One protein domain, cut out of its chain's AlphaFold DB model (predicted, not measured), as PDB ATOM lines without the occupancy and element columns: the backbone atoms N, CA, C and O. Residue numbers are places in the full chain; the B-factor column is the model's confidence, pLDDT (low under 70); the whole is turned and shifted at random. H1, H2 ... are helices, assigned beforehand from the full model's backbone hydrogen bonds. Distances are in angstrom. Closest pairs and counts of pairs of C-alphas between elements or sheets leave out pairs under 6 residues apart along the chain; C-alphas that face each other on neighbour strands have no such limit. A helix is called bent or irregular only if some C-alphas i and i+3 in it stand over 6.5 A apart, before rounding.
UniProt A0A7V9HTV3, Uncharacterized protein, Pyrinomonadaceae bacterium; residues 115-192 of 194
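Overview. This is residues 115 to 192 of the 194 residues of an uncharacterized protein of Pyrinomonadaceae bacterium (UniProt A0A7V9HTV3). One long helix, H1, forms the spine of an elongated helical body: H2 crosses its first part steeply, and H4 runs side by side with its last part. Three helices in succession, H3, H4 and H5, make a zigzag along the length of the body, with H3 near one end and H5 at the other, by the last residue of H1. The printed part has 78 residues with five named helices, H1 to H5 in that order along the chain, and no named strand; the class is all helix. It is compact, with a radius of gyration of the C-alphas of 12.8 A, and the C-alphas span 38 by 24 by 17 A.

Along the chain. H1, residues 115 to 130, begins with C-alpha 115 at (35.694, -28.874, 24.369) and is 23.8 A from first to last C-alpha. It is irregular: C-alphas 115 and 118 are 7.2 A apart. H2, residues 143 to 154, begins with C-alpha 143 at (28.478, -12.335, 18.127) and is 16.4 A long. H3, residues 165 to 175, is 15.4 A long. H4, residues 177 to 183, is 10.0 A long, and H5, residues 185 to 191, is 10.1 A long and ends with C-alpha 191 at (10.617, -10.747, 31.935).

Arrangement. H1 is the hub, touching H2, H4 and H5. With residues 118 to 123 alone it touches H2, at a steep tilt of 49 degrees, opposite ways; the closest C-alphas are those of Arg 119 and Val 149, 5.8 A apart. With residues 125 to 130 alone it touches H4, at a shallow tilt of 12 degrees, the same way; the closest C-alphas, of Tyr 129 and Ile 182, are 6.8 A apart. H1 and H5 only just touch, with 3 pairs of C-alphas within 8 A, the closest those of Leu 130 and Tyr 187 at 6.2 A. H2 touches H3 with residues 151 to 152 alone, at a steep tilt of 62 degrees; the closest C-alphas, of Leu 152 and Ala 175, are 5.9 A apart. H1 and H3 are near each other, while H5 is apart from H2 and H3. In H2, H3, H4 and H5 every O i to N i+4 pair is within hydrogen-bond range, and in H1 11 of 12 are.

Size, cuts and confidence. The C-alphas farthest apart, of Gly 159 and Ala 189, are 39.2 A apart. The printed part has no cut. The link from H1 to H2, residues 131 to 142, is long; that from H2 to H3 is short, and those from H3 to H4 and from H4 to H5 are tight. The mean pLDDT of the printed part is 96.1, and no printed residue is under 70.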
ATOM      1  N   ALA A 115      35.727 -29.759  25.535       95.94
ATOM      2  CA  ALA A 115      35.694 -28.874  24.369       95.94
ATOM      3  C   ALA A 115      34.291 -28.301  24.112       95.94
ATOM      4  O   ALA A 115      34.136 -27.133  23.744       95.94
ATOM      5  N   LEU A 116      33.248 -29.100  24.349       96.81
ATOM      6  CA  LEU A 116      31.866 -28.700  24.093       96.81
ATOM      7  C   LEU A 116      31.196 -27.970  25.261       96.81
ATOM      8  O   LEU A 116      30.244 -27.217  25.031       96.81
ATOM      9  N   TYR A 117      31.679 -28.155  26.492       97.44
ATOM     10  CA  TYR A 117      31.009 -27.664  27.696       97.44
ATOM     11  C   TYR A 117      30.720 -26.163  27.665       97.44
ATOM     12  O   TYR A 117      29.575 -25.766  27.867       97.44
ATOM     13  N   ASN A 118      31.720 -25.319  27.380       97.38
ATOM     14  CA  ASN A 118      31.542 -23.863  27.438       97.38
ATOM     15  C   ASN A 118      30.464 -23.404  26.439       97.38
ATOM     16  O   ASN A 118      29.558 -22.662  26.806       97.38
ATOM     17  N   ARG A 119      30.499 -23.910  25.197       97.44
ATOM     18  CA  ARG A 119      29.493 -23.604  24.162       97.44
ATOM     19  C   ARG A 119      28.098 -24.073  24.570       97.44
ATOM     20  O   ARG A 119      27.139 -23.312  24.445       97.44
ATOM     21  N   ALA A 120      27.986 -25.298  25.080       97.38
ATOM     22  CA  ALA A 120      26.720 -25.840  25.558       97.38
ATOM     23  C   ALA A 120      26.168 -25.026  26.738       97.38
ATOM     24  O   ALA A 120      24.980 -24.713  26.766       97.38
ATOM     25  N   PHE A 121      27.027 -24.617  27.673       97.94
ATOM     26  CA  PHE A 121      26.629 -23.836  28.838       97.94
ATOM     27  C   PHE A 121      26.089 -22.457  28.449       97.94
ATOM     28  O   PHE A 121      25.022 -22.075  28.934       97.94
ATOM     29  N   VAL A 122      26.770 -21.733  27.545       98.31
ATOM     30  CA  VAL A 122      26.272 -20.448  27.014       98.31
ATOM     31  C   VAL A 122      24.923 -20.644  26.327       98.31
ATOM     32  O   VAL A 122      23.997 -19.878  26.578       98.31
ATOM     33  N   LEU A 123      24.777 -21.692  25.510       98.25
ATOM     34  CA  LEU A 123      23.516 -21.973  24.823       98.25
ATOM     35  C   LEU A 123      22.362 -22.184  25.814       98.25
ATOM     36  O   LEU A 123      21.266 -21.667  25.603       98.25
ATOM     37  N   MET A 124      22.618 -22.871  26.930       97.69
ATOM     38  CA  MET A 124      21.618 -23.041  27.988       97.69
ATOM     39  C   MET A 124      21.214 -21.720  28.650       97.69
ATOM     40  O   MET A 124      20.073 -21.608  29.090       97.69
ATOM     41  N   GLN A 125      22.079 -20.699  28.673       97.19
ATOM     42  CA  GLN A 125      21.697 -19.376  29.181       97.19
ATOM     43  C   GLN A 125      20.698 -18.692  28.240       97.19
ATOM     44  O   GLN A 125      19.679 -18.164  28.689       97.19
ATOM     45  N   TYR A 126      20.935 -18.769  26.925       97.88
ATOM     46  CA  TYR A 126      19.998 -18.265  25.917       97.88
ATOM     47  C   TYR A 126      18.651 -18.993  25.974       97.88
ATOM     48  O   TYR A 126      17.601 -18.354  25.959       97.88
ATOM     49  N   PHE A 127      18.657 -20.321  26.095       98.00
ATOM     50  CA  PHE A 127      17.421 -21.105  26.138       98.00
ATOM     51  C   PHE A 127      16.656 -20.941  27.452       98.00
ATOM     52  O   PHE A 127      15.432 -20.798  27.439       98.00
ATOM     53  N   GLY A 128      17.367 -20.964  28.579       95.44
ATOM     54  CA  GLY A 128      16.782 -20.906  29.913       95.44
ATOM     55  C   GLY A 128      16.274 -19.515  30.276       95.44
ATOM     56  O   GLY A 128      15.117 -19.381  30.669       95.44
ATOM     57  N   TYR A 129      17.111 -18.488  30.100       95.50
ATOM     58  CA  TYR A 129      16.798 -17.125  30.532       95.50
ATOM     59  C   TYR A 129      16.191 -16.272  29.422       95.50
ATOM     60  O   TYR A 129      15.209 -15.579  29.662       95.50
ATOM     61  N   LEU A 130      16.731 -16.326  28.200       96.00
ATOM     62  CA  LEU A 130      16.261 -15.467  27.101       96.00
ATOM     63  C   LEU A 130      15.192 -16.127  26.223       96.00
ATOM     64  O   LEU A 130      14.571 -15.452  25.402       96.00
ATOM     65  N   ARG A 131      14.940 -17.431  26.388       95.88
ATOM     66  CA  ARG A 131      13.919 -18.184  25.643       95.88
ATOM     67  C   ARG A 131      14.015 -17.989  24.117       95.88
ATOM     68  O   ARG A 131      12.987 -17.855  23.458       95.88
ATOM     69  N   ARG A 132      15.228 -17.931  23.555       96.75
ATOM     70  CA  ARG A 132      15.461 -17.757  22.105       96.75
ATOM     71  C   ARG A 132      16.740 -18.435  21.628       96.75
ATOM     72  O   ARG A 132      17.590 -18.786  22.448       96.75
ATOM     73  N   ASN A 133      16.905 -18.584  20.314       98.12
ATOM     74  CA  ASN A 133      18.209 -18.911  19.743       98.12
ATOM     75  C   ASN A 133      19.145 -17.699  19.846       98.12
ATOM     76  O   ASN A 133      18.682 -16.558  19.745       98.12
ATOM     77  N   PRO A 134      20.468 -17.908  19.969       97.56
ATOM     78  CA  PRO A 134      21.398 -16.789  20.057       97.56
ATOM     79  C   PRO A 134      21.418 -15.888  18.816       97.56
ATOM     80  O   PRO A 134      21.722 -14.710  18.941       97.56
ATOM     81  N   SER A 135      21.075 -16.427  17.641       96.75
ATOM     82  CA  SER A 135      21.010 -15.691  16.374       96.75
ATOM     83  C   SER A 135      19.640 -15.100  16.048       96.75
ATOM     84  O   SER A 135      19.511 -14.428  15.027       96.75
ATOM     85  N   ASP A 136      18.611 -15.367  16.858       96.44
ATOM     86  CA  ASP A 136      17.294 -14.763  16.641       96.44
ATOM     87  C   ASP A 136      17.383 -13.232  16.802       96.44
ATOM     88  O   ASP A 136      18.304 -12.730  17.463       96.44
ATOM     89  N   PRO A 137      16.433 -12.462  16.238       92.31
ATOM     90  CA  PRO A 137      16.322 -11.040  16.528       92.31
ATOM     91  C   PRO A 137      16.359 -10.763  18.044       92.31
ATOM     92  O   PRO A 137      15.780 -11.530  18.822       92.31
ATOM     93  N   PRO A 138      17.021  -9.680  18.479       90.50
ATOM     94  CA  PRO A 138      17.516  -8.565  17.663       90.50
ATOM     95  C   PRO A 138      18.918  -8.758  17.053       90.50
ATOM     96  O   PRO A 138      19.342  -7.908  16.277       90.50
ATOM     97  N   ASP A 139      19.639  -9.837  17.377       92.81
ATOM     98  CA  ASP A 139      21.069  -9.952  17.048       92.81
ATOM     99  C   ASP A 139      21.327 -10.322  15.579       92.81
ATOM    100  O   ASP A 139      22.240  -9.790  14.946       92.81
ATOM    101  N   GLY A 140      20.560 -11.277  15.036       95.62
ATOM    102  CA  GLY A 140      20.725 -11.770  13.661       95.62
ATOM    103  C   GLY A 140      22.049 -12.504  13.388       95.62
ATOM    104  O   GLY A 140      22.347 -12.832  12.241       95.62
ATOM    105  N   ASN A 141      22.875 -12.745  14.412       96.06
ATOM    106  CA  ASN A 141      24.184 -13.393  14.309       96.06
ATOM    107  C   ASN A 141      24.610 -14.017  15.657       96.06
ATOM    108  O   ASN A 141      23.892 -13.939  16.647       96.06
ATOM    109  N   LEU A 142      25.789 -14.647  15.709       96.94
ATOM    110  CA  LEU A 142      26.312 -15.309  16.915       96.94
ATOM    111  C   LEU A 142      27.344 -14.475  17.699       96.94
ATOM    112  O   LEU A 142      28.085 -15.040  18.502       96.94
ATOM    113  N   ALA A 143      27.444 -13.159  17.492       97.75
ATOM    114  CA  ALA A 143      28.478 -12.335  18.127       97.75
ATOM    115  C   ALA A 143      28.386 -12.366  19.661       97.75
ATOM    116  O   ALA A 143      29.382 -12.652  20.323       97.75
ATOM    117  N   GLY A 144      27.189 -12.167  20.226       96.38
ATOM    118  CA  GLY A 144      26.969 -12.244  21.676       96.38
ATOM    119  C   GLY A 144      27.249 -13.639  22.244       96.38
ATOM    120  O   GLY A 144      27.903 -13.779  23.278       96.38
ATOM    121  N   PHE A 145      26.842 -14.686  21.523       97.75
ATOM    122  CA  PHE A 145      27.148 -16.068  21.892       97.75
ATOM    123  C   PHE A 145      28.659 -16.317  21.936       97.75
ATOM    124  O   PHE A 145      29.181 -16.800  22.939       97.75
ATOM    125  N   ASN A 146      29.374 -15.947  20.872       98.06
ATOM    126  CA  ASN A 146      30.819 -16.134  20.768       98.06
ATOM    127  C   ASN A 146      31.579 -15.289  21.797       98.06
ATOM    128  O   ASN A 146      32.571 -15.763  22.348       98.06
ATOM    129  N   PHE A 147      31.098 -14.084  22.115       97.81
ATOM    130  CA  PHE A 147      31.629 -13.273  23.210       97.81
ATOM    131  C   PHE A 147      31.584 -14.042  24.539       97.81
ATOM    132  O   PHE A 147      32.615 -14.205  25.190       97.81
ATOM    133  N   TRP A 148      30.427 -14.594  24.911       97.94
ATOM    134  CA  TRP A 148      30.285 -15.350  26.161       97.94
ATOM    135  C   TRP A 148      31.075 -16.659  26.177       97.94
ATOM    136  O   TRP A 148      31.610 -17.044  27.220       97.94
ATOM    137  N   VAL A 149      31.202 -17.328  25.028       97.88
ATOM    138  CA  VAL A 149      32.085 -18.495  24.892       97.88
ATOM    139  C   VAL A 149      33.534 -18.096  25.172       97.88
ATOM    140  O   VAL A 149      34.205 -18.775  25.948       97.88
ATOM    141  N   THR A 150      34.002 -16.971  24.624       98.31
ATOM    142  CA  THR A 150      35.340 -16.429  24.905       98.31
ATOM    143  C   THR A 150      35.521 -16.088  26.383       98.31
ATOM    144  O   THR A 150      36.547 -16.436  26.962       98.31
ATOM    145  N   VAL A 151      34.520 -15.489  27.040       97.94
ATOM    146  CA  VAL A 151      34.571 -15.214  28.488       97.94
ATOM    147  C   VAL A 151      34.739 -16.504  29.300       97.94
ATOM    148  O   VAL A 151      35.585 -16.557  30.196       97.94
ATOM    149  N   LEU A 152      33.989 -17.566  28.987       97.38
ATOM    150  CA  LEU A 152      34.137 -18.855  29.675       97.38
ATOM    151  C   LEU A 152      35.473 -19.536  29.373       97.38
ATOM    152  O   LEU A 152      36.074 -20.107  30.284       97.38
ATOM    153  N   ASN A 153      35.961 -19.453  28.133       96.56
ATOM    154  CA  ASN A 153      37.284 -19.956  27.764       96.56
ATOM    155  C   ASN A 153      38.372 -19.251  28.587       96.56
ATOM    156  O   ASN A 153      39.176 -19.923  29.224       96.56
ATOM    157  N   ASN A 154      38.322 -17.922  28.689       97.06
ATOM    158  CA  ASN A 154      39.272 -17.131  29.480       97.06
ATOM    159  C   ASN A 154      39.128 -17.350  30.995       97.06
ATOM    160  O   ASN A 154      40.068 -17.123  31.750       97.06
ATOM    161  N   SER A 155      37.959 -17.804  31.445       96.81
ATOM    162  CA  SER A 155      37.707 -18.163  32.844       96.81
ATOM    163  C   SER A 155      38.097 -19.606  33.178       96.81
ATOM    164  O   SER A 155      37.967 -20.011  34.336       96.81
ATOM    165  N   SER A 156      38.517 -20.404  32.191       95.69
ATOM    166  CA  SER A 156      38.938 -21.798  32.365       95.69
ATOM    167  C   SER A 156      40.379 -21.856  32.874       95.69
ATOM    168  O   SER A 156      41.232 -21.118  32.389       95.69
ATOM    169  N   LEU A 157      40.663 -22.726  33.846       96.06
ATOM    170  CA  LEU A 157      42.024 -22.903  34.369       96.06
ATOM    171  C   LEU A 157      42.707 -24.137  33.750       96.06
ATOM    172  O   LEU A 157      42.019 -25.114  33.433       96.06
ATOM    173  N   PRO A 158      44.047 -24.132  33.587       94.31
ATOM    174  CA  PRO A 158      44.781 -25.297  33.105       94.31
ATOM    175  C   PRO A 158      44.490 -26.547  33.941       94.31
ATOM    176  O   PRO A 158      44.506 -26.502  35.169       94.31
ATOM    177  N   GLY A 159      44.232 -27.667  33.266       91.69
ATOM    178  CA  GLY A 159      43.935 -28.947  33.913       91.69
ATOM    179  C   GLY A 159      42.509 -29.090  34.457       91.69
ATOM    180  O   GLY A 159      42.193 -30.154  34.987       91.69
ATOM    181  N   GLU A 160      41.641 -28.079  34.315       94.69
ATOM    182  CA  GLU A 160      40.243 -28.226  34.720       94.69
ATOM    183  C   GLU A 160      39.491 -29.251  33.867       94.69
ATOM    184  O   GLU A 160      39.540 -29.219  32.636       94.69
ATOM    185  N   ASP A 161      38.710 -30.090  34.540       95.81
ATOM    186  CA  ASP A 161      37.790 -31.046  33.938       95.81
ATOM    187  C   ASP A 161      36.363 -30.748  34.407       95.81
ATOM    188  O   ASP A 161      35.984 -31.024  35.547       95.81
ATOM    189  N   VAL A 162      35.546 -30.193  33.515       96.81
ATOM    190  CA  VAL A 162      34.153 -29.803  33.803       96.81
ATOM    191  C   VAL A 162      33.198 -30.986  33.939       96.81
ATOM    192  O   VAL A 162      32.030 -30.794  34.271       96.81
ATOM    193  N   ARG A 163      33.680 -32.219  33.745       95.75
ATOM    194  CA  ARG A 163      32.961 -33.419  34.199       95.75
ATOM    195  C   ARG A 163      32.903 -33.489  35.723       95.75
ATOM    196  O   ARG A 163      32.008 -34.130  36.265       95.75
ATOM    197  N   ASN A 164      33.821 -32.813  36.420       97.19
ATOM    198  CA  ASN A 164      33.716 -32.560  37.850       97.19
ATOM    199  C   ASN A 164      32.790 -31.348  38.092       97.19
ATOM    200  O   ASN A 164      33.163 -30.217  37.755       97.19
ATOM    201  N   PRO A 165      31.617 -31.534  38.731       95.50
ATOM    202  CA  PRO A 165      30.654 -30.454  38.935       95.50
ATOM    203  C   PRO A 165      31.200 -29.274  39.746       95.50
ATOM    204  O   PRO A 165      30.805 -28.135  39.508       95.50
ATOM    205  N   ALA A 166      32.128 -29.513  40.679       97.38
ATOM    206  CA  ALA A 166      32.725 -28.443  41.474       97.38
ATOM    207  C   ALA A 166      33.611 -27.531  40.612       97.38
ATOM    208  O   ALA A 166      33.566 -26.310  40.757       97.38
ATOM    209  N   GLN A 167      34.368 -28.109  39.675       97.56
ATOM    210  CA  GLN A 167      35.205 -27.345  38.746       97.56
ATOM    211  C   GLN A 167      34.349 -26.590  37.721       97.56
ATOM    212  O   GLN A 167      34.562 -25.400  37.489       97.56
ATOM    213  N   ALA A 168      33.322 -27.251  37.181       96.81
ATOM    214  CA  ALA A 168      32.332 -26.634  36.304       96.81
ATOM    215  C   ALA A 168      31.659 -25.416  36.969       96.81
ATOM    216  O   ALA A 168      31.598 -24.333  36.380       96.81
ATOM    217  N   LEU A 169      31.225 -25.569  38.225       96.56
ATOM    218  CA  LEU A 169      30.620 -24.505  39.025       96.56
ATOM    219  C   LEU A 169      31.603 -23.363  39.315       96.56
ATOM    220  O   LEU A 169      31.240 -22.190  39.211       96.56
ATOM    221  N   ALA A 170      32.850 -23.684  39.666       97.25
ATOM    222  CA  ALA A 170      33.881 -22.680  39.908       97.25
ATOM    223  C   ALA A 170      34.121 -21.817  38.659       97.25
ATOM    224  O   ALA A 170      34.150 -20.589  38.762       97.25
ATOM    225  N   ARG A 171      34.190 -22.432  37.472       97.31
ATOM    226  CA  ARG A 171      34.352 -21.724  36.194       97.31
ATOM    227  C   ARG A 171      33.218 -20.750  35.904       97.31
ATOM    228  O   ARG A 171      33.483 -19.584  35.614       97.31
ATOM    229  N   ILE A 172      31.966 -21.193  36.012       96.00
ATOM    230  CA  ILE A 172      30.812 -20.334  35.697       96.00
ATOM    231  C   ILE A 172      30.657 -19.187  36.706       96.00
ATOM    232  O   ILE A 172      30.220 -18.102  36.329       96.00
ATOM    233  N   ARG A 173      31.073 -19.391  37.967       96.44
ATOM    234  CA  ARG A 173      31.121 -18.335  38.991       96.44
ATOM    235  C   ARG A 173      32.193 -17.295  38.686       96.44
ATOM    236  O   ARG A 173      31.901 -16.106  38.767       96.44
ATOM    237  N   ARG A 174      33.400 -17.718  38.287       97.06
ATOM    238  CA  ARG A 174      34.465 -16.791  37.856       97.06
ATOM    239  C   ARG A 174      34.020 -15.938  36.666       97.06
ATOM    240  O   ARG A 174      34.250 -14.737  36.671       97.06
ATOM    241  N   ALA A 175      33.320 -16.545  35.708       96.88
ATOM    242  CA  ALA A 175      32.803 -15.859  34.525       96.88
ATOM    243  C   ALA A 175      31.601 -14.934  34.793       96.88
ATOM    244  O   ALA A 175      31.249 -14.148  33.917       96.88
ATOM    245  N   ARG A 176      30.930 -15.065  35.951       96.19
ATOM    246  CA  ARG A 176      29.687 -14.348  36.317       96.19
ATOM    247  C   ARG A 176      28.599 -14.361  35.234       96.19
ATOM    248  O   ARG A 176      27.750 -13.478  35.167       96.19
ATOM    249  N   ILE A 177      28.600 -15.384  34.382       95.81
ATOM    250  CA  ILE A 177      27.751 -15.410  33.188       95.81
ATOM    251  C   ILE A 177      26.259 -15.467  33.541       95.81
ATOM    252  O   ILE A 177      25.458 -14.783  32.917       95.81
ATOM    253  N   VAL A 178      25.875 -16.220  34.576       94.06
ATOM    254  CA  VAL A 178      24.464 -16.330  34.993       94.06
ATOM    255  C   VAL A 178      23.925 -14.969  35.436       94.06
ATOM    256  O   VAL A 178      22.858 -14.553  34.992       94.06
ATOM    257  N   GLU A 179      24.696 -14.248  36.257       94.62
ATOM    258  CA  GLU A 179      24.371 -12.894  36.719       94.62
ATOM    259  C   GLU A 179      24.194 -11.934  35.535       94.62
ATOM    260  O   GLU A 179      23.218 -11.187  35.471       94.62
ATOM    261  N   ALA A 180      25.094 -11.998  34.553       94.62
ATOM    262  CA  ALA A 180      25.029 -11.141  33.379       94.62
ATOM    263  C   ALA A 180      23.777 -11.387  32.520       94.62
ATOM    264  O   ALA A 180      23.209 -10.436  31.986       94.62
ATOM    265  N   PHE A 181      23.309 -12.634  32.405       95.81
ATOM    266  CA  PHE A 181      22.088 -12.942  31.655       95.81
ATOM    267  C   PHE A 181      20.828 -12.435  32.370       95.81
ATOM    268  O   PHE A 181      20.015 -11.763  31.734       95.81
ATOM    269  N   ILE A 182      20.681 -12.680  33.678       93.94
ATOM    270  CA  ILE A 182      19.481 -12.270  34.439       93.94
ATOM    271  C   ILE A 182      19.399 -10.752  34.670       93.94
ATOM    272  O   ILE A 182      18.312 -10.201  34.814       93.94
ATOM    273  N   THR A 183      20.536 -10.052  34.680       94.56
ATOM    274  CA  THR A 183      20.583  -8.582  34.813       94.56
ATOM    275  C   THR A 183      20.629  -7.854  33.466       94.56
ATOM    276  O   THR A 183      20.544  -6.620  33.421       94.56
ATOM    277  N   SER A 184      20.721  -8.594  32.354       94.12
ATOM    278  CA  SER A 184      20.768  -8.017  31.010       94.12
ATOM    279  C   SER A 184      19.554  -7.131  30.725       94.12
ATOM    280  O   SER A 184      18.450  -7.348  31.232       94.12
ATOM    281  N   THR A 185      19.752  -6.107  29.892       93.31
ATOM    282  CA  THR A 185      18.661  -5.228  29.447       93.31
ATOM    283  C   THR A 185      17.561  -6.023  28.751       93.31
ATOM    284  O   THR A 185      16.387  -5.772  29.001       93.31
ATOM    285  N   GLU A 186      17.924  -7.015  27.931       93.38
ATOM    286  CA  GLU A 186      16.952  -7.865  27.244       93.38
ATOM    287  C   GLU A 186      16.091  -8.661  28.231       93.38
ATOM    288  O   GLU A 186      14.863  -8.627  28.127       93.38
ATOM    289  N   TYR A 187      16.713  -9.350  29.197       94.62
ATOM    290  CA  TYR A 187      15.974 -10.127  30.191       94.62
ATOM    291  C   TYR A 187      15.007  -9.230  30.965       94.62
ATOM    292  O   TYR A 187      13.813  -9.517  31.022       94.62
ATOM    293  N   ARG A 188      15.494  -8.091  31.476       95.12
ATOM    294  CA  ARG A 188      14.668  -7.152  32.247       95.12
ATOM    295  C   ARG A 188      13.521  -6.556  31.437       95.12
ATOM    296  O   ARG A 188      12.422  -6.425  31.964       95.12
ATOM    297  N   ALA A 189      13.749  -6.238  30.164       93.38
ATOM    298  CA  ALA A 189      12.713  -5.696  29.288       93.38
ATOM    299  C   ALA A 189      11.605  -6.712  28.969       93.38
ATOM    300  O   ALA A 189      10.458  -6.320  28.773       93.38
ATOM    301  N   ARG A 190      11.931  -8.010  28.903       94.00
ATOM    302  CA  ARG A 190      10.982  -9.067  28.514       94.00
ATOM    303  C   ARG A 190      10.310  -9.755  29.697       94.00
ATOM    304  O   ARG A 190       9.164 -10.175  29.573       94.00
ATOM    305  N   PHE A 191      11.023  -9.900  30.810       94.62
ATOM    306  CA  PHE A 191      10.617 -10.747  31.935       94.62
ATOM    307  C   PHE A 191      10.636 -10.027  33.292       94.62
ATOM    308  O   PHE A 191      10.202 -10.610  34.281       94.62
ATOM    309  N   GLY A 192      11.088  -8.770  33.348       89.69
ATOM    310  CA  GLY A 192      11.173  -7.987  34.581       89.69
ATOM    311  C   GLY A 192      12.475  -8.188  35.360       89.69
ATOM    312  O   GLY A 192      13.420  -8.831  34.903       89.69
TER     313      GLY A 192